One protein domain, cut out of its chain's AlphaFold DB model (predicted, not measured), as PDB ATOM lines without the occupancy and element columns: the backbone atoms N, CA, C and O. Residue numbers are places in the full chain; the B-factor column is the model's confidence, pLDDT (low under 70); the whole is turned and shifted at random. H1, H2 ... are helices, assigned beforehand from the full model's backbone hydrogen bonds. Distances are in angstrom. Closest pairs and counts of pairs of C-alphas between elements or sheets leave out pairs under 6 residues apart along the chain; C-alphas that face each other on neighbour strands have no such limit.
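Overview. This is residues 34 to 173 of the 186 residues of an uncharacterized protein of Thalassoglobus neptunius (UniProt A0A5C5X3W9). Long helix H2 runs much of the length of a loose rod; around its first part H1 and H6 complete an up-and-down bundle, each helix running against the one before, while hairpin H3-H4 makes the far end and short H5 crosses between. The printed part has 140 residues with six named helices, H1 to H6, and no named strand: all helix. The radius of gyration of the C-alphas is 20.8 A, the spans 67 by 29 by 22 A.

Arrangement. Start at the hub, H2, residues 62 to 96. Its residues 63 to 76 alone touch H6, residues 148 to 172, closest at C-alphas 64 and 167, 4.5 A. H1, residues 35 to 54, touches H6 at C-alphas 45 and 166, 3.8 A, and forms a hairpin with H2. H3, residues 98 to 110, and H4, residues 115 to 128, form a hairpin, closest at C-alphas 107 and 121, 6.5 A. H5, residues 132 to 141, touches H6 about perpendicular, 88 degrees, closest at C-alphas 137 and 151, 5.5 A. Every O i to N i+4 pair is within hydrogen-bond range in H1 to H5, and 20 of 21 in H6.

Along the chain. Find C-alpha 62 at (281.226, 172.728, 187.402); H2 runs 50.9 A from there. H6 runs 36.8 A to C-alpha 172 at (290.786, 162.277, 185.937).

Size, cuts and confidence. The printed part has no cut and no long link. Look for low confidence, pLDDT under 70, in 56 residues, among them 89 to 130.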
ATOM      1  N   GLY A  34     273.934 147.982 177.293       64.44
ATOM      2  CA  GLY A  34     275.004 148.460 178.174       64.44
ATOM      3  C   GLY A  34     276.277 148.937 177.468       64.44
ATOM      4  O   GLY A  34     276.749 150.041 177.743       64.44
ATOM      5  N   LEU A  35     276.829 148.167 176.523       71.81
ATOM      6  CA  LEU A  35     278.142 148.463 175.928       71.81
ATOM      7  C   LEU A  35     278.150 149.793 175.159       71.81
ATOM      8  O   LEU A  35     279.088 150.577 175.281       71.81
ATOM      9  N   THR A  36     277.083 150.074 174.406       74.19
ATOM     10  CA  THR A  36     276.952 151.313 173.624       74.19
ATOM     11  C   THR A  36     277.026 152.557 174.510       74.19
ATOM     12  O   THR A  36     277.758 153.489 174.193       74.19
ATOM     13  N   TYR A  37     276.315 152.566 175.643       78.31
ATOM     14  CA  TYR A  37     276.306 153.706 176.562       78.31
ATOM     15  C   TYR A  37     277.618 153.840 177.330       78.31
ATOM     16  O   TYR A  37     278.091 154.955 177.528       78.31
ATOM     17  N   VAL A  38     278.251 152.723 177.698       79.06
ATOM     18  CA  VAL A  38     279.580 152.741 178.325       79.06
ATOM     19  C   VAL A  38     280.617 153.343 177.375       79.06
ATOM     20  O   VAL A  38     281.327 154.271 177.761       79.06
ATOM     21  N   ILE A  39     280.674 152.876 176.122       80.25
ATOM     22  CA  ILE A  39     281.603 153.412 175.116       80.25
ATOM     23  C   ILE A  39     281.295 154.889 174.848       80.25
ATOM     24  O   ILE A  39     282.208 155.712 174.833       80.25
ATOM     25  N   PHE A  40     280.017 155.243 174.703       81.00
ATOM     26  CA  PHE A  40     279.586 156.627 174.522       81.00
ATOM     27  C   PHE A  40     280.018 157.531 175.685       81.00
ATOM     28  O   PHE A  40     280.548 158.617 175.447       81.00
ATOM     29  N   GLY A  41     279.856 157.083 176.933       81.44
ATOM     30  CA  GLY A  41     280.284 157.815 178.125       81.44
ATOM     31  C   GLY A  41     281.800 158.004 178.187       81.44
ATOM     32  O   GLY A  41     282.272 159.112 178.444       81.44
ATOM     33  N   ILE A  42     282.576 156.959 177.880       83.56
ATOM     34  CA  ILE A  42     284.045 157.028 177.841       83.56
ATOM     35  C   ILE A  42     284.514 158.006 176.758       83.56
ATOM     36  O   ILE A  42     285.307 158.904 177.048       83.56
ATOM     37  N   LEU A  43     284.012 157.866 175.526       83.44
ATOM     38  CA  LEU A  43     284.405 158.725 174.406       83.44
ATOM     39  C   LEU A  43     284.003 160.182 174.641       83.44
ATOM     40  O   LEU A  43     284.813 161.082 174.420       83.44
ATOM     41  N   SER A  44     282.790 160.414 175.149       80.75
ATOM     42  CA  SER A  44     282.329 161.755 175.511       80.75
ATOM     43  C   SER A  44     283.228 162.355 176.588       80.75
ATOM     44  O   SER A  44     283.728 163.462 176.416       80.75
ATOM     45  N   GLY A  45     283.505 161.618 177.667       80.81
ATOM     46  CA  GLY A  45     284.381 162.074 178.748       80.81
ATOM     47  C   GLY A  45     285.801 162.406 178.279       80.81
ATOM     48  O   GLY A  45     286.363 163.421 178.689       80.81
ATOM     49  N   MET A  46     286.361 161.602 177.370       82.94
ATOM     50  CA  MET A  46     287.671 161.861 176.769       82.94
ATOM     51  C   MET A  46     287.651 163.112 175.876       82.94
ATOM     52  O   MET A  46     288.555 163.945 175.969       82.94
ATOM     53  N   ALA A  47     286.608 163.288 175.057       81.69
ATOM     54  CA  ALA A  47     286.426 164.480 174.231       81.69
ATOM     55  C   ALA A  47     286.288 165.749 175.090       81.69
ATOM     56  O   ALA A  47     286.963 166.746 174.835       81.69
ATOM     57  N   PHE A  48     285.489 165.690 176.159       81.00
ATOM     58  CA  PHE A  48     285.347 166.770 177.136       81.00
ATOM     59  C   PHE A  48     286.668 167.117 177.819       81.00
ATOM     60  O   PHE A  48     287.007 168.295 177.917       81.00
ATOM     61  N   GLY A  49     287.418 166.108 178.273       79.44
ATOM     62  CA  GLY A  49     288.721 166.303 178.905       79.44
ATOM     63  C   GLY A  49     289.723 166.966 177.958       79.44
ATOM     64  O   GLY A  49     290.444 167.879 178.358       79.44
ATOM     65  N   ARG A  50     289.725 166.570 176.679       80.25
ATOM     66  CA  ARG A  50     290.579 167.181 175.652       80.25
ATOM     67  C   ARG A  50     290.187 168.633 175.366       80.25
ATOM     68  O   ARG A  50     291.054 169.496 175.358       80.25
ATOM     69  N   LEU A  51     288.894 168.914 175.204       78.69
ATOM     70  CA  LEU A  51     288.393 170.279 175.017       78.69
ATOM     71  C   LEU A  51     288.673 171.161 176.238       78.69
ATOM     72  O   LEU A  51     288.997 172.332 176.087       78.69
ATOM     73  N   ALA A  52     288.561 170.621 177.452       79.44
ATOM     74  CA  ALA A  52     288.835 171.385 178.667       79.44
ATOM     75  C   ALA A  52     290.300 171.847 178.726       79.44
ATOM     76  O   ALA A  52     290.562 172.971 179.148       79.44
ATOM     77  N   ARG A  53     291.235 171.012 178.245       78.56
ATOM     78  CA  ARG A  53     292.646 171.390 178.081       78.56
ATOM     79  C   ARG A  53     292.835 172.473 177.024       78.56
ATOM     80  O   ARG A  53     293.493 173.460 177.312       78.56
ATOM     81  N   GLU A  54     292.236 172.300 175.847       78.94
ATOM     82  CA  GLU A  54     292.375 173.241 174.722       78.94
ATOM     83  C   GLU A  54     291.878 174.652 175.078       78.94
ATOM     84  O   GLU A  54     292.448 175.661 174.676       78.94
ATOM     85  N   PHE A  55     290.811 174.729 175.876       75.56
ATOM     86  CA  PHE A  55     290.232 175.993 176.324       75.56
ATOM     87  C   PHE A  55     290.823 176.515 177.645       75.56
ATOM     88  O   PHE A  55     290.333 177.535 178.141       75.56
ATOM     89  N   GLU A  56     291.854 175.853 178.193       73.81
ATOM     90  CA  GLU A  56     292.528 176.197 179.459       73.81
ATOM     91  C   GLU A  56     291.538 176.423 180.610       73.81
ATOM     92  O   GLU A  56     291.598 177.404 181.354       73.81
ATOM     93  N   LEU A  57     290.546 175.542 180.715       74.25
ATOM     94  CA  LEU A  57     289.524 175.644 181.745       74.25
ATOM     95  C   LEU A  57     290.057 175.106 183.073       74.25
ATOM     96  O   LEU A  57     290.426 173.936 183.174       74.25
ATOM     97  N   ASP A  58     290.030 175.946 184.109       70.94
ATOM     98  CA  ASP A  58     290.367 175.534 185.470       70.94
ATOM     99  C   ASP A  58     289.514 174.353 185.932       70.94
ATOM    100  O   ASP A  58     288.340 174.227 185.564       70.94
ATOM    101  N   ARG A  59     290.091 173.513 186.802       66.81
ATOM    102  CA  ARG A  59     289.452 172.323 187.390       66.81
ATOM    103  C   ARG A  59     288.339 172.720 188.369       66.81
ATOM    104  O   ARG A  59     288.436 172.545 189.579       66.81
ATOM    105  N   SER A  60     287.264 173.287 187.843       72.62
ATOM    106  CA  SER A  60     286.079 173.650 188.604       72.62
ATOM    107  C   SER A  60     285.182 172.430 188.781       72.62
ATOM    108  O   SER A  60     285.011 171.635 187.858       72.62
ATOM    109  N   ARG A  61     284.523 172.330 189.944       77.56
ATOM    110  CA  ARG A  61     283.468 171.332 190.212       77.56
ATOM    111  C   ARG A  61     282.314 171.405 189.199       77.56
ATOM    112  O   ARG A  61     281.531 170.471 189.092       77.56
ATOM    113  N   ILE A  62     282.232 172.499 188.439       81.00
ATOM    114  CA  ILE A  62     281.226 172.728 187.402       81.00
ATOM    115  C   ILE A  62     281.496 171.885 186.142       81.00
ATOM    116  O   ILE A  62     280.541 171.393 185.552       81.00
ATOM    117  N   LEU A  63     282.753 171.651 185.734       81.38
ATOM    118  CA  LEU A  63     283.056 170.850 184.532       81.38
ATOM    119  C   LEU A  63     282.501 169.414 184.572       81.38
ATOM    120  O   LEU A  63     281.831 169.030 183.613       81.38
ATOM    121  N   PRO A  64     282.740 168.617 185.634       84.31
ATOM    122  CA  PRO A  64     282.199 167.263 185.718       84.31
ATOM    123  C   PRO A  64     280.665 167.247 185.809       84.31
ATOM    124  O   PRO A  64     280.041 166.295 185.346       84.31
ATOM    125  N   LEU A  65     280.048 168.294 186.369       85.25
ATOM    126  CA  LEU A  65     278.592 168.432 186.401       85.25
ATOM    127  C   LEU A  65     278.029 168.717 185.000       85.25
ATOM    128  O   LEU A  65     277.050 168.101 184.591       85.25
ATOM    129  N   VAL A  66     278.661 169.617 184.242       84.69
ATOM    130  CA  VAL A  66     278.237 169.931 182.870       84.69
ATOM    131  C   VAL A  66     278.414 168.725 181.958       84.69
ATOM    132  O   VAL A  66     277.498 168.412 181.203       84.69
ATOM    133  N   SER A  67     279.537 168.005 182.049       82.44
ATOM    134  CA  SER A  67     279.733 166.797 181.241       82.44
ATOM    135  C   SER A  67     278.704 165.716 181.574       82.44
ATOM    136  O   SER A  67     278.179 165.083 180.662       82.44
ATOM    137  N   PHE A  68     278.345 165.558 182.853       87.56
ATOM    138  CA  PHE A  68     277.274 164.658 183.278       87.56
ATOM    139  C   PHE A  68     275.938 165.020 182.613       87.56
ATOM    140  O   PHE A  68     275.320 164.174 181.967       87.56
ATOM    141  N   VAL A  69     275.519 166.287 182.702       87.69
ATOM    142  CA  VAL A  69     274.254 166.760 182.112       87.69
ATOM    143  C   VAL A  69     274.253 166.615 180.589       87.69
ATOM    144  O   VAL A  69     273.273 166.136 180.019       87.69
ATOM    145  N   VAL A  70     275.347 166.973 179.912       85.44
ATOM    146  CA  VAL A  70     275.424 166.859 178.450       85.44
ATOM    147  C   VAL A  70     275.363 165.399 177.997       85.44
ATOM    148  O   VAL A  70     274.689 165.102 177.013       85.44
ATOM    149  N   VAL A  71     276.001 164.470 178.716       86.00
ATOM    150  CA  VAL A  71     275.921 163.038 178.387       86.00
ATOM    151  C   VAL A  71     274.523 162.475 178.640       86.00
ATOM    152  O   VAL A  71     274.064 161.666 177.835       86.00
ATOM    153  N   LEU A  72     273.806 162.928 179.676       88.06
ATOM    154  CA  LEU A  72     272.397 162.559 179.866       88.06
ATOM    155  C   LEU A  72     271.532 162.996 178.675       88.06
ATOM    156  O   LEU A  72     270.761 162.194 178.140       88.06
ATOM    157  N   ILE A  73     271.684 164.248 178.233       86.69
ATOM    158  CA  ILE A  73     270.942 164.791 177.086       86.69
ATOM    159  C   ILE A  73     271.312 164.022 175.811       86.69
ATOM    160  O   ILE A  73     270.433 163.532 175.105       86.69
ATOM    161  N   GLY A  74     272.609 163.852 175.543       79.12
ATOM    162  CA  GLY A  74     273.111 163.150 174.364       79.12
ATOM    163  C   GLY A  74     272.702 161.678 174.315       79.12
ATOM    164  O   GLY A  74     272.302 161.186 173.264       79.12
ATOM    165  N   GLY A  75     272.735 160.978 175.450       81.56
ATOM    166  CA  GLY A  75     272.307 159.584 175.534       81.56
ATOM    167  C   GLY A  75     270.790 159.417 175.400       81.56
ATOM    168  O   GLY A  75     270.338 158.461 174.771       81.56
ATOM    169  N   THR A  76     270.000 160.375 175.895       84.38
ATOM    170  CA  THR A  76     268.548 160.407 175.647       84.38
ATOM    171  C   THR A  76     268.255 160.631 174.166       84.38
ATOM    172  O   THR A  76     267.443 159.913 173.583       84.38
ATOM    173  N   GLN A  77     268.971 161.557 173.527       82.25
ATOM    174  CA  GLN A  77     268.837 161.816 172.095       82.25
ATOM    175  C   GLN A  77     269.269 160.613 171.246       82.25
ATOM    176  O   GLN A  77     268.595 160.289 170.273       82.25
ATOM    177  N   LEU A  78     270.342 159.909 171.625       79.69
ATOM    178  CA  LEU A  78     270.769 158.655 170.992       79.69
ATOM    179  C   LEU A  78     269.660 157.595 171.050       79.69
ATOM    180  O   LEU A  78     269.369 156.939 170.045       79.69
ATOM    181  N   ALA A  79     269.030 157.434 172.218       80.44
ATOM    182  CA  ALA A  79     267.912 156.514 172.395       80.44
ATOM    183  C   ALA A  79     266.728 156.909 171.503       80.44
ATOM    184  O   ALA A  79     266.156 156.062 170.817       80.44
ATOM    185  N   TRP A  80     266.389 158.199 171.484       80.00
ATOM    186  CA  TRP A  80     265.292 158.735 170.687       80.00
ATOM    187  C   TRP A  80     265.532 158.586 169.181       80.00
ATOM    188  O   TRP A  80     264.649 158.126 168.464       80.00
ATOM    189  N   ALA A  81     266.736 158.896 168.697       77.81
ATOM    190  CA  ALA A  81     267.116 158.713 167.298       77.81
ATOM    191  C   ALA A  81     267.053 157.233 166.888       77.81
ATOM    192  O   ALA A  81     266.514 156.898 165.837       77.81
ATOM    193  N   SER A  82     267.529 156.333 167.756       73.88
ATOM    194  CA  SER A  82     267.442 154.885 167.524       73.88
ATOM    195  C   SER A  82     265.993 154.391 167.468       73.88
ATOM    196  O   SER A  82     265.680 153.494 166.685       73.88
ATOM    197  N   PHE A  83     265.112 154.976 168.284       79.25
ATOM    198  CA  PHE A  83     263.677 154.709 168.256       79.25
ATOM    199  C   PHE A  83     263.022 155.212 166.963       79.25
ATOM    200  O   PHE A  83     262.284 154.455 166.337       79.25
ATOM    201  N   GLN A  84     263.322 156.439 166.528       79.25
ATOM    202  CA  GLN A  84     262.791 156.983 165.272       79.25
ATOM    203  C   GLN A  84     263.217 156.141 164.070       79.25
ATOM    204  O   GLN A  84     262.380 155.789 163.251       79.25
ATOM    205  N   GLN A  85     264.481 155.720 164.023       75.69
ATOM    206  CA  GLN A  85     264.972 154.855 162.954       75.69
ATOM    207  C   GLN A  85     264.274 153.486 162.944       75.69
ATOM    208  O   GLN A  85     263.990 152.946 161.878       75.69
ATOM    209  N   LEU A  86     263.973 152.911 164.117       71.69
ATOM    210  CA  LEU A  86     263.192 151.673 164.186       71.69
ATOM    211  C   LEU A  86     261.753 151.893 163.708       71.69
ATOM    212  O   LEU A  86     261.216 151.058 162.986       71.69
ATOM    213  N   LYS A  87     261.139 153.008 164.112       74.31
ATOM    214  CA  LYS A  87     259.789 153.381 163.695       74.31
ATOM    215  C   LYS A  87     259.709 153.566 162.179       74.31
ATOM    216  O   LYS A  87     258.761 153.085 161.575       74.31
ATOM    217  N   GLU A  88     260.708 154.205 161.583       76.56
ATOM    218  CA  GLU A  88     260.811 154.418 160.139       76.56
ATOM    219  C   GLU A  88     261.062 153.103 159.382       76.56
ATOM    220  O   GLU A  88     260.418 152.832 158.374       76.56
ATOM    221  N   ALA A  89     261.914 152.218 159.910       69.81
ATOM    222  CA  ALA A  89     262.109 150.885 159.336       69.81
ATOM    223  C   ALA A  89     260.826 150.031 159.388       69.81
ATOM    224  O   ALA A  89     260.499 149.348 158.419       69.81
ATOM    225  N   ARG A  90     260.071 150.096 160.495       69.31
ATOM    226  CA  ARG A  90     258.755 149.445 160.621       69.31
ATOM    227  C   ARG A  90     257.728 150.086 159.685       69.31
ATOM    228  O   ARG A  90     256.997 149.355 159.035       69.31
ATOM    229  N   SER A  91     257.686 151.414 159.556       68.69
ATOM    230  CA  SER A  91     256.744 152.070 158.638       68.69
ATOM    231  C   SER A  91     257.017 151.717 157.180       68.69
ATOM    232  O   SER A  91     256.075 151.499 156.431       68.69
ATOM    233  N   GLN A  92     258.286 151.586 156.789       66.62
ATOM    234  CA  GLN A  92     258.651 151.112 155.454       66.62
ATOM    235  C   GLN A  92     258.257 149.644 155.235       66.62
ATOM    236  O   GLN A  92     257.845 149.284 154.139       66.62
ATOM    237  N   GLN A  93     258.342 148.777 156.250       63.03
ATOM    238  CA  GLN A  93     257.820 147.405 156.139       63.03
ATOM    239  C   GLN A  93     256.303 147.386 155.932       63.03
ATOM    240  O   GLN A  93     255.819 146.619 155.112       63.03
ATOM    241  N   ILE A  94     255.583 148.261 156.629       64.31
ATOM    242  CA  ILE A  94     254.131 148.413 156.510       64.31
ATOM    243  C   ILE A  94     253.723 148.939 155.129       64.31
ATOM    244  O   ILE A  94     252.753 148.470 154.548       64.31
ATOM    245  N   GLU A  95     254.461 149.909 154.591       62.12
ATOM    246  CA  GLU A  95     254.213 150.453 153.252       62.12
ATOM    247  C   GLU A  95     254.444 149.403 152.153       62.12
ATOM    248  O   GLU A  95     253.761 149.412 151.132       62.12
ATOM    249  N   ASN A  96     255.360 148.458 152.389       62.09
ATOM    250  CA  ASN A  96     255.618 147.332 151.492       62.09
ATOM    251  C   ASN A  96     254.627 146.162 151.659       62.09
ATOM    252  O   ASN A  96     254.604 145.287 150.795       62.09
ATOM    253  N   ASP A  97     253.825 146.133 152.729       60.47
ATOM    254  CA  ASP A  97     252.826 145.090 153.003       60.47
ATOM    255  C   ASP A  97     251.515 145.710 153.549       60.47
ATOM    256  O   ASP A  97     251.198 145.605 154.742       60.47
ATOM    257  N   PRO A  98     250.759 146.434 152.696       59.97
ATOM    258  CA  PRO A  98     249.586 147.210 153.111       59.97
ATOM    259  C   PRO A  98     248.438 146.344 153.653       59.97
ATOM    260  O   PRO A  98     247.604 146.845 154.416       59.97
ATOM    261  N   ASP A  99     248.418 145.051 153.316       57.94
ATOM    262  CA  ASP A  99     247.419 144.094 153.793       57.94
ATOM    263  C   ASP A  99     247.486 143.921 155.319       57.94
ATOM    264  O   ASP A  99     246.445 143.795 155.963       57.94
ATOM    265  N   GLN A 100     248.671 144.042 155.936       58.09
ATOM    266  CA  GLN A 100     248.816 143.980 157.399       58.09
ATOM    267  C   GLN A 100     248.132 145.155 158.113       58.09
ATOM    268  O   GLN A 100     247.548 144.980 159.180       58.09
ATOM    269  N   LEU A 101     248.164 146.359 157.530       56.25
ATOM    270  CA  LEU A 101     247.499 147.539 158.100       56.25
ATOM    271  C   LEU A 101     245.975 147.470 157.949       56.25
ATOM    272  O   LEU A 101     245.245 147.900 158.843       56.25
ATOM    273  N   ALA A 102     245.498 146.952 156.815       58.50
ATOM    274  CA  ALA A 102     244.074 146.762 156.563       58.50
ATOM    275  C   ALA A 102     243.482 145.691 157.493       58.50
ATOM    276  O   ALA A 102     242.417 145.900 158.074       58.50
ATOM    277  N   MET A 103     244.214 144.591 157.690       57.91
ATOM    278  CA  MET A 103     243.851 143.528 158.625       57.91
ATOM    279  C   MET A 103     243.835 144.037 160.072       57.91
ATOM    280  O   MET A 103     242.910 143.720 160.816       57.91
ATOM    281  N   LEU A 104     244.774 144.925 160.430       57.41
ATOM    282  CA  LEU A 104     244.768 145.595 161.726       57.41
ATOM    283  C   LEU A 104     243.520 146.465 161.912       57.41
ATOM    284  O   LEU A 104     242.830 146.336 162.910       57.41
ATOM    285  N   ASN A 105     243.192 147.349 160.969       60.00
ATOM    286  CA  ASN A 105     242.035 148.241 161.126       60.00
ATOM    287  C   ASN A 105     240.711 147.463 161.235       60.00
ATOM    288  O   ASN A 105     239.851 147.838 162.026       60.00
ATOM    289  N   LEU A 106     240.576 146.351 160.502       60.38
ATOM    290  CA  LEU A 106     239.435 145.438 160.634       60.38
ATOM    291  C   LEU A 106     239.410 144.740 162.003       60.38
ATOM    292  O   LEU A 106     238.348 144.602 162.608       60.38
ATOM    293  N   ALA A 107     240.573 144.338 162.520       59.06
ATOM    294  CA  ALA A 107     240.696 143.784 163.864       59.06
ATOM    295  C   ALA A 107     240.415 144.826 164.965       59.06
ATOM    296  O   ALA A 107     239.904 144.444 166.010       59.06
ATOM    297  N   GLU A 108     240.678 146.126 164.750       55.28
ATOM    298  CA  GLU A 108     240.318 147.212 165.691       55.28
ATOM    299  C   GLU A 108     238.799 147.325 165.843       55.28
ATOM    300  O   GLU A 108     238.296 147.495 166.950       55.28
ATOM    301  N   GLU A 109     238.074 147.192 164.731       59.81
ATOM    302  CA  GLU A 109     236.616 147.288 164.687       59.81
ATOM    303  C   GLU A 109     235.951 146.051 165.322       59.81
ATOM    304  O   GLU A 109     234.996 146.188 166.088       59.81
ATOM    305  N   LEU A 110     236.523 144.860 165.106       57.91
ATOM    306  CA  LEU A 110     236.072 143.590 165.697       57.91
ATOM    307  C   LEU A 110     236.474 143.410 167.173       57.91
ATOM    308  O   LEU A 110     235.729 142.809 167.943       57.91
ATOM    309  N   ALA A 111     237.621 143.946 167.598       54.88
ATOM    310  CA  ALA A 111     238.103 143.854 168.981       54.88
ATOM    311  C   ALA A 111     237.285 144.697 169.977       54.88
ATOM    312  O   ALA A 111     237.436 144.525 171.187       54.88
ATOM    313  N   SER A 112     236.416 145.590 169.490       57.47
ATOM    314  CA  SER A 112     235.456 146.346 170.308       57.47
ATOM    315  C   SER A 112     234.518 145.443 171.114       57.47
ATOM    316  O   SER A 112     234.092 145.831 172.202       57.47
ATOM    317  N   ASP A 113     234.201 144.262 170.572       58.88
ATOM    318  CA  ASP A 113     233.177 143.353 171.094       58.88
ATOM    319  C   ASP A 113     233.747 142.153 171.875       58.88
ATOM    320  O   ASP A 113     232.994 141.509 172.607       58.88
ATOM    321  N   ASP A 114     235.054 141.855 171.783       57.56
ATOM    322  CA  ASP A 114     235.633 140.632 172.365       57.56
ATOM    323  C   ASP A 114     236.996 140.865 173.077       57.56
ATOM    324  O   ASP A 114     237.986 141.254 172.438       57.56
ATOM    325  N   PRO A 115     237.094 140.650 174.409       61.59
ATOM    326  CA  PRO A 115     238.282 140.979 175.200       61.59
ATOM    327  C   PRO A 115     239.545 140.165 174.865       61.59
ATOM    328  O   PRO A 115     240.645 140.679 175.077       61.59
ATOM    329  N   GLU A 116     239.434 138.948 174.319       60.09
ATOM    330  CA  GLU A 116     240.608 138.164 173.882       60.09
ATOM    331  C   GLU A 116     241.207 138.708 172.570       60.09
ATOM    332  O   GLU A 116     242.429 138.827 172.433       60.09
ATOM    333  N   LEU A 117     240.357 139.150 171.635       57.50
ATOM    334  CA  LEU A 117     240.781 139.842 170.411       57.50
ATOM    335  C   LEU A 117     241.401 141.210 170.716       57.50
ATOM    336  O   LEU A 117     242.335 141.624 170.033       57.50
ATOM    337  N   ALA A 118     240.964 141.884 171.782       58.09
ATOM    338  CA  ALA A 118     241.560 143.139 172.232       58.09
ATOM    339  C   ALA A 118     243.005 142.991 172.751       58.09
ATOM    340  O   ALA A 118     243.777 143.956 172.696       58.09
ATOM    341  N   ASP A 119     243.393 141.821 173.267       61.50
ATOM    342  CA  ASP A 119     244.777 141.539 173.673       61.50
ATOM    343  C   ASP A 119     245.668 141.213 172.464       61.50
ATOM    344  O   ASP A 119     246.782 141.742 172.375       61.50
ATOM    345  N   HIS A 120     245.162 140.450 171.488       60.94
ATOM    346  CA  HIS A 120     245.862 140.233 170.216       60.94
ATOM    347  C   HIS A 120     246.020 141.532 169.422       60.94
ATOM    348  O   HIS A 120     247.130 141.869 169.015       60.94
ATOM    349  N   TYR A 121     244.964 142.340 169.329       61.84
ATOM    350  CA  TYR A 121     245.011 143.660 168.708       61.84
ATOM    351  C   TYR A 121     246.022 144.584 169.401       61.84
ATOM    352  O   TYR A 121     246.785 145.296 168.751       61.84
ATOM    353  N   ARG A 122     246.098 144.563 170.740       61.94
ATOM    354  CA  ARG A 122     247.107 145.344 171.476       61.94
ATOM    355  C   ARG A 122     248.532 144.898 171.167       61.94
ATOM    356  O   ARG A 122     249.406 145.761 171.097       61.94
ATOM    357  N   GLN A 123     248.783 143.604 170.981       62.53
ATOM    358  CA  GLN A 123     250.094 143.107 170.549       62.53
ATOM    359  C   GLN A 123     250.426 143.583 169.133       62.53
ATOM    360  O   GLN A 123     251.483 144.169 168.909       62.53
ATOM    361  N   GLU A 124     249.490 143.434 168.211       60.84
ATOM    362  CA  GLU A 124     249.662 143.743 166.793       60.84
ATOM    363  C   GLU A 124     249.791 145.269 166.555       60.84
ATOM    364  O   GLU A 124     250.639 145.751 165.800       60.84
ATOM    365  N   ARG A 125     249.072 146.087 167.332       63.00
ATOM    366  CA  ARG A 125     249.219 147.552 167.343       63.00
ATOM    367  C   ARG A 125     250.555 148.013 167.929       63.00
ATOM    368  O   ARG A 125     251.095 149.017 167.464       63.00
ATOM    369  N   ARG A 126     251.106 147.312 168.931       60.06
ATOM    370  CA  ARG A 126     252.464 147.584 169.460       60.06
ATOM    371  C   ARG A 126     253.537 147.292 168.418       60.06
ATOM    372  O   ARG A 126     254.571 147.957 168.402       60.06
ATOM    373  N   GLU A 127     253.283 146.337 167.531       58.59
ATOM    374  CA  GLU A 127     254.170 146.040 166.413       58.59
ATOM    375  C   GLU A 127     254.161 147.131 165.335       58.59
ATOM    376  O   GLU A 127     255.222 147.479 164.812       58.59
ATOM    377  N   LEU A 128     252.993 147.712 165.051       57.44
ATOM    378  CA  LEU A 128     252.807 148.681 163.962       57.44
ATOM    379  C   LEU A 128     252.996 150.147 164.394       57.44
ATOM    380  O   LEU A 128     253.454 150.979 163.611       57.44
ATOM    381  N   LYS A 129     252.692 150.489 165.654       59.97
ATOM    382  CA  LYS A 129     252.902 151.822 166.253       59.97
ATOM    383  C   LYS A 129     253.724 151.705 167.543       59.97
ATOM    384  O   LYS A 129     253.190 151.955 168.627       59.97
ATOM    385  N   PRO A 130     255.023 151.368 167.451       64.25
ATOM    386  CA  PRO A 130     255.852 151.193 168.635       64.25
ATOM    387  C   PRO A 130     255.949 152.507 169.413       64.25
ATOM    388  O   PRO A 130     256.235 153.560 168.837       64.25
ATOM    389  N   GLN A 131     255.735 152.461 170.726       71.94
ATOM    390  CA  GLN A 131     256.088 153.557 171.623       71.94
ATOM    391  C   GLN A 131     257.563 153.449 172.032       71.94
ATOM    392  O   GLN A 131     258.187 152.393 171.933       71.94
ATOM    393  N   PHE A 132     258.142 154.534 172.559       69.38
ATOM    394  CA  PHE A 132     259.529 154.517 173.050       69.38
ATOM    395  C   PHE A 132     259.758 153.426 174.115       69.38
ATOM    396  O   PHE A 132     260.821 152.812 174.178       69.38
ATOM    397  N   ARG A 133     258.733 153.143 174.928       68.69
ATOM    398  CA  ARG A 133     258.753 152.065 175.925       68.69
ATOM    399  C   ARG A 133     258.799 150.678 175.287       68.69
ATOM    400  O   ARG A 133     259.577 149.848 175.745       68.69
ATOM    401  N   ASP A 134     258.053 150.457 174.206       66.00
ATOM    402  CA  ASP A 134     258.071 149.195 173.458       66.00
ATOM    403  C   ASP A 134     259.432 148.966 172.799       66.00
ATOM    404  O   ASP A 134     259.936 147.848 172.790       66.00
ATOM    405  N   TYR A 135     260.084 150.036 172.331       71.12
ATOM    406  CA  TYR A 135     261.461 149.972 171.839       71.12
ATOM    407  C   TYR A 135     262.450 149.530 172.919       71.12
ATOM    408  O   TYR A 135     263.286 148.660 172.664       71.12
ATOM    409  N   LEU A 136     262.358 150.099 174.125       71.25
ATOM    410  CA  LEU A 136     263.192 149.655 175.239       71.25
ATOM    411  C   LEU A 136     262.882 148.198 175.582       71.25
ATOM    412  O   LEU A 136     263.804 147.404 175.715       71.25
ATOM    413  N   ASN A 137     261.609 147.814 175.644       70.56
ATOM    414  CA  ASN A 137     261.239 146.439 175.947       70.56
ATOM    415  C   ASN A 137     261.756 145.453 174.888       70.56
ATOM    416  O   ASN A 137     262.401 144.474 175.234       70.56
ATOM    417  N   PHE A 138     261.606 145.756 173.597       70.69
ATOM    418  CA  PHE A 138     262.196 144.979 172.501       70.69
ATOM    419  C   PHE A 138     263.725 144.891 172.597       70.69
ATOM    420  O   PHE A 138     264.337 143.874 172.268       70.69
ATOM    421  N   ARG A 139     264.370 145.967 173.052       71.00
ATOM    422  CA  ARG A 139     265.816 145.994 173.245       71.00
ATOM    423  C   ARG A 139     266.240 145.086 174.400       71.00
ATOM    424  O   ARG A 139     267.205 144.351 174.229       71.00
ATOM    425  N   TYR A 140     265.541 145.111 175.533       66.81
ATOM    426  CA  TYR A 140     265.883 144.322 176.726       66.81
ATOM    427  C   TYR A 140     265.297 142.904 176.728       66.81
ATOM    428  O   TYR A 140     265.824 142.048 177.436       66.81
ATOM    429  N   SER A 141     264.298 142.602 175.895       66.56
ATOM    430  CA  SER A 141     263.694 141.266 175.794       66.56
ATOM    431  C   SER A 141     264.700 140.197 175.357       66.56
ATOM    432  O   SER A 141     264.600 139.037 175.751       66.56
ATOM    433  N   LYS A 142     265.749 140.595 174.621       64.25
ATOM    434  CA  LYS A 142     266.878 139.722 174.255       64.25
ATOM    435  C   LYS A 142     267.705 139.240 175.454       64.25
ATOM    436  O   LYS A 142     268.446 138.273 175.313       64.25
ATOM    437  N   LEU A 143     267.611 139.909 176.605       61.38
ATOM    438  CA  LEU A 143     268.273 139.527 177.859       61.38
ATOM    439  C   LEU A 143     267.348 138.744 178.805       61.38
ATOM    440  O   LEU A 143     267.783 138.354 179.885       61.38
ATOM    441  N   GLY A 144     266.076 138.548 178.447       60.12
ATOM    442  CA  GLY A 144     265.079 137.842 179.257       60.12
ATOM    443  C   GLY A 144     263.691 138.482 179.174       60.12
ATOM    444  O   GLY A 144     263.527 139.580 178.649       60.12
ATOM    445  N   GLN A 145     262.671 137.807 179.703       59.56
ATOM    446  CA  GLN A 145     261.319 138.368 179.813       59.56
ATOM    447  C   GLN A 145     261.259 139.343 180.998       59.56
ATOM    448  O   GLN A 145     260.842 138.995 182.100       59.56
ATOM    449  N   TRP A 146     261.732 140.567 180.782       62.06
ATOM    450  CA  TRP A 146     261.690 141.638 181.775       62.06
ATOM    451  C   TRP A 146     260.415 142.465 181.561       62.06
ATOM    452  O   TRP A 146     260.112 142.863 180.440       62.06
ATOM    453  N   GLY A 147     259.640 142.709 182.622       63.59
ATOM    454  CA  GLY A 147     258.412 143.509 182.527       63.59
ATOM    455  C   GLY A 147     258.671 144.936 182.019       63.59
ATOM    456  O   GLY A 147     259.748 145.492 182.238       63.59
ATOM    457  N   GLU A 148     257.665 145.560 181.389       65.00
ATOM    458  CA  GLU A 148     257.764 146.879 180.726       65.00
ATOM    459  C   GLU A 148     258.420 147.978 181.586       65.00
ATOM    460  O   GLU A 148     259.165 148.815 181.072       65.00
ATOM    461  N   HIS A 149     258.190 147.974 182.901       72.38
ATOM    462  CA  HIS A 149     258.758 148.965 183.821       72.38
ATOM    463  C   HIS A 149     260.260 148.776 184.071       72.38
ATOM    464  O   HIS A 149     260.981 149.759 184.246       72.38
ATOM    465  N   LEU A 150     260.754 147.536 184.050       77.06
ATOM    466  CA  LEU A 150     262.157 147.231 184.336       77.06
ATOM    467  C   LEU A 150     263.072 147.691 183.197       77.06
ATOM    468  O   LEU A 150     264.156 148.205 183.456       77.06
ATOM    469  N   SER A 151     262.605 147.611 181.951       75.81
ATOM    470  CA  SER A 151     263.348 148.065 180.768       75.81
ATOM    471  C   SER A 151     263.681 149.564 180.814       75.81
ATOM    472  O   SER A 151     264.769 149.978 180.413       75.81
ATOM    473  N   VAL A 152     262.786 150.390 181.369       78.31
ATOM    474  CA  VAL A 152     263.036 151.830 181.575       78.31
ATOM    475  C   VAL A 152     264.054 152.062 182.693       78.31
ATOM    476  O   VAL A 152     264.905 152.945 182.573       78.31
ATOM    477  N   VAL A 153     264.001 151.265 183.763       82.88
ATOM    478  CA  VAL A 153     264.937 151.362 184.894       82.88
ATOM    479  C   VAL A 153     266.349 150.965 184.466       82.88
ATOM    480  O   VAL A 153     267.288 151.710 184.735       82.88
ATOM    481  N   PHE A 154     266.504 149.851 183.746       82.62
ATOM    482  CA  PHE A 154     267.803 149.418 183.225       82.62
ATOM    483  C   PHE A 154     268.403 150.435 182.260       82.62
ATOM    484  O   PHE A 154     269.573 150.790 182.395       82.62
ATOM    485  N   TRP A 155     267.594 150.972 181.346       83.62
ATOM    486  CA  TRP A 155     268.040 152.040 180.456       83.62
ATOM    487  C   TRP A 155     268.488 153.289 181.225       83.62
ATOM    488  O   TRP A 155     269.544 153.854 180.938       83.62
ATOM    489  N   SER A 156     267.717 153.696 182.236       84.19
ATOM    490  CA  SER A 156     268.047 154.856 183.070       84.19
ATOM    491  C   SER A 156     269.345 154.632 183.851       84.19
ATOM    492  O   SER A 156     270.184 155.528 183.920       84.19
ATOM    493  N   LEU A 157     269.553 153.425 184.388       86.44
ATOM    494  CA  LEU A 157     270.794 153.025 185.057       86.44
ATOM    495  C   LEU A 157     271.990 153.049 184.104       86.44
ATOM    496  O   LEU A 157     273.037 153.584 184.463       86.44
ATOM    497  N   GLU A 158     271.848 152.526 182.884       85.19
ATOM    498  CA  GLU A 158     272.901 152.593 181.863       85.19
ATOM    499  C   GLU A 158     273.277 154.038 181.531       85.19
ATOM    500  O   GLU A 158     274.462 154.370 181.445       85.19
ATOM    501  N   LEU A 159     272.276 154.906 181.386       86.19
ATOM    502  CA  LEU A 159     272.476 156.315 181.075       86.19
ATOM    503  C   LEU A 159     273.177 157.058 182.224       86.19
ATOM    504  O   LEU A 159     274.127 157.807 181.987       86.19
ATOM    505  N   ILE A 160     272.762 156.809 183.469       89.12
ATOM    506  CA  ILE A 160     273.409 157.364 184.666       89.12
ATOM    507  C   ILE A 160     274.850 156.858 184.777       89.12
ATOM    508  O   ILE A 160     275.756 157.650 185.041       89.12
ATOM    509  N   CYS A 161     275.096 155.568 184.533       88.06
ATOM    510  CA  CYS A 161     276.441 154.999 184.515       88.06
ATOM    511  C   CYS A 161     277.319 155.666 183.451       88.06
ATOM    512  O   CYS A 161     278.445 156.059 183.753       88.06
ATOM    513  N   ALA A 162     276.811 155.859 182.233       86.12
ATOM    514  CA  ALA A 162     277.539 156.538 181.164       86.12
ATOM    515  C   ALA A 162     277.887 157.989 181.523       86.12
ATOM    516  O   ALA A 162     279.033 158.410 181.352       86.12
ATOM    517  N   ALA A 163     276.925 158.737 182.066       87.50
ATOM    518  CA  ALA A 163     277.137 160.114 182.503       87.50
ATOM    519  C   ALA A 163     278.143 160.197 183.661       87.50
ATOM    520  O   ALA A 163     279.029 161.055 183.661       87.50
ATOM    521  N   THR A 164     278.070 159.262 184.609       88.94
ATOM    522  CA  THR A 164     279.014 159.165 185.732       88.94
ATOM    523  C   THR A 164     280.421 158.840 185.239       88.94
ATOM    524  O   THR A 164     281.380 159.493 185.645       88.94
ATOM    525  N   LEU A 165     280.564 157.882 184.317       86.62
ATOM    526  CA  LEU A 165     281.848 157.539 183.703       86.62
ATOM    527  C   LEU A 165     282.449 158.730 182.953       86.62
ATOM    528  O   LEU A 165     283.633 159.018 183.122       86.62
ATOM    529  N   ALA A 166     281.644 159.459 182.180       84.94
ATOM    530  CA  ALA A 166     282.101 160.660 181.490       84.94
ATOM    531  C   ALA A 166     282.593 161.730 182.476       84.94
ATOM    532  O   ALA A 166     283.669 162.300 182.297       84.94
ATOM    533  N   SER A 167     281.837 161.957 183.551       85.88
ATOM    534  CA  SER A 167     282.185 162.888 184.625       85.88
ATOM    535  C   SER A 167     283.499 162.506 185.322       85.88
ATOM    536  O   SER A 167     284.392 163.342 185.487       85.88
ATOM    537  N   LEU A 168     283.675 161.217 185.636       86.12
ATOM    538  CA  LEU A 168     284.905 160.669 186.212       86.12
ATOM    539  C   LEU A 168     286.107 160.815 185.272       86.12
ATOM    540  O   LEU A 168     287.198 161.150 185.732       86.12
ATOM    541  N   MET A 169     285.927 160.594 183.968       83.44
ATOM    542  CA  MET A 169     286.994 160.756 182.973       83.44
ATOM    543  C   MET A 169     287.442 162.213 182.862       83.44
ATOM    544  O   MET A 169     288.642 162.493 182.894       83.44
ATOM    545  N   VAL A 170     286.495 163.154 182.826       82.06
ATOM    546  CA  VAL A 170     286.802 164.593 182.845       82.06
ATOM    547  C   VAL A 170     287.557 164.966 184.114       82.06
ATOM    548  O   VAL A 170     288.574 165.652 184.040       82.06
ATOM    549  N   TRP A 171     287.125 164.459 185.271       82.25
ATOM    550  CA  TRP A 171     287.832 164.712 186.521       82.25
ATOM    551  C   TRP A 171     289.249 164.132 186.494       82.25
ATOM    552  O   TRP A 171     290.184 164.814 186.899       82.25
ATOM    553  N   ARG A 172     289.460 162.919 185.973       79.44
ATOM    554  CA  ARG A 172     290.786 162.277 185.937       79.44
ATOM    555  C   ARG A 172     291.758 162.855 184.912       79.44
ATOM    556  O   ARG A 172     292.948 162.593 185.031       79.44
ATOM    557  N   THR A 173     291.296 163.640 183.945       73.00
ATOM    558  CA  THR A 173     292.167 164.194 182.901       73.00
ATOM    559  C   THR A 173     293.083 165.282 183.502       73.00
ATOM    560  O   THR A 173     292.562 166.283 183.995       73.00
TER     561      THR A 173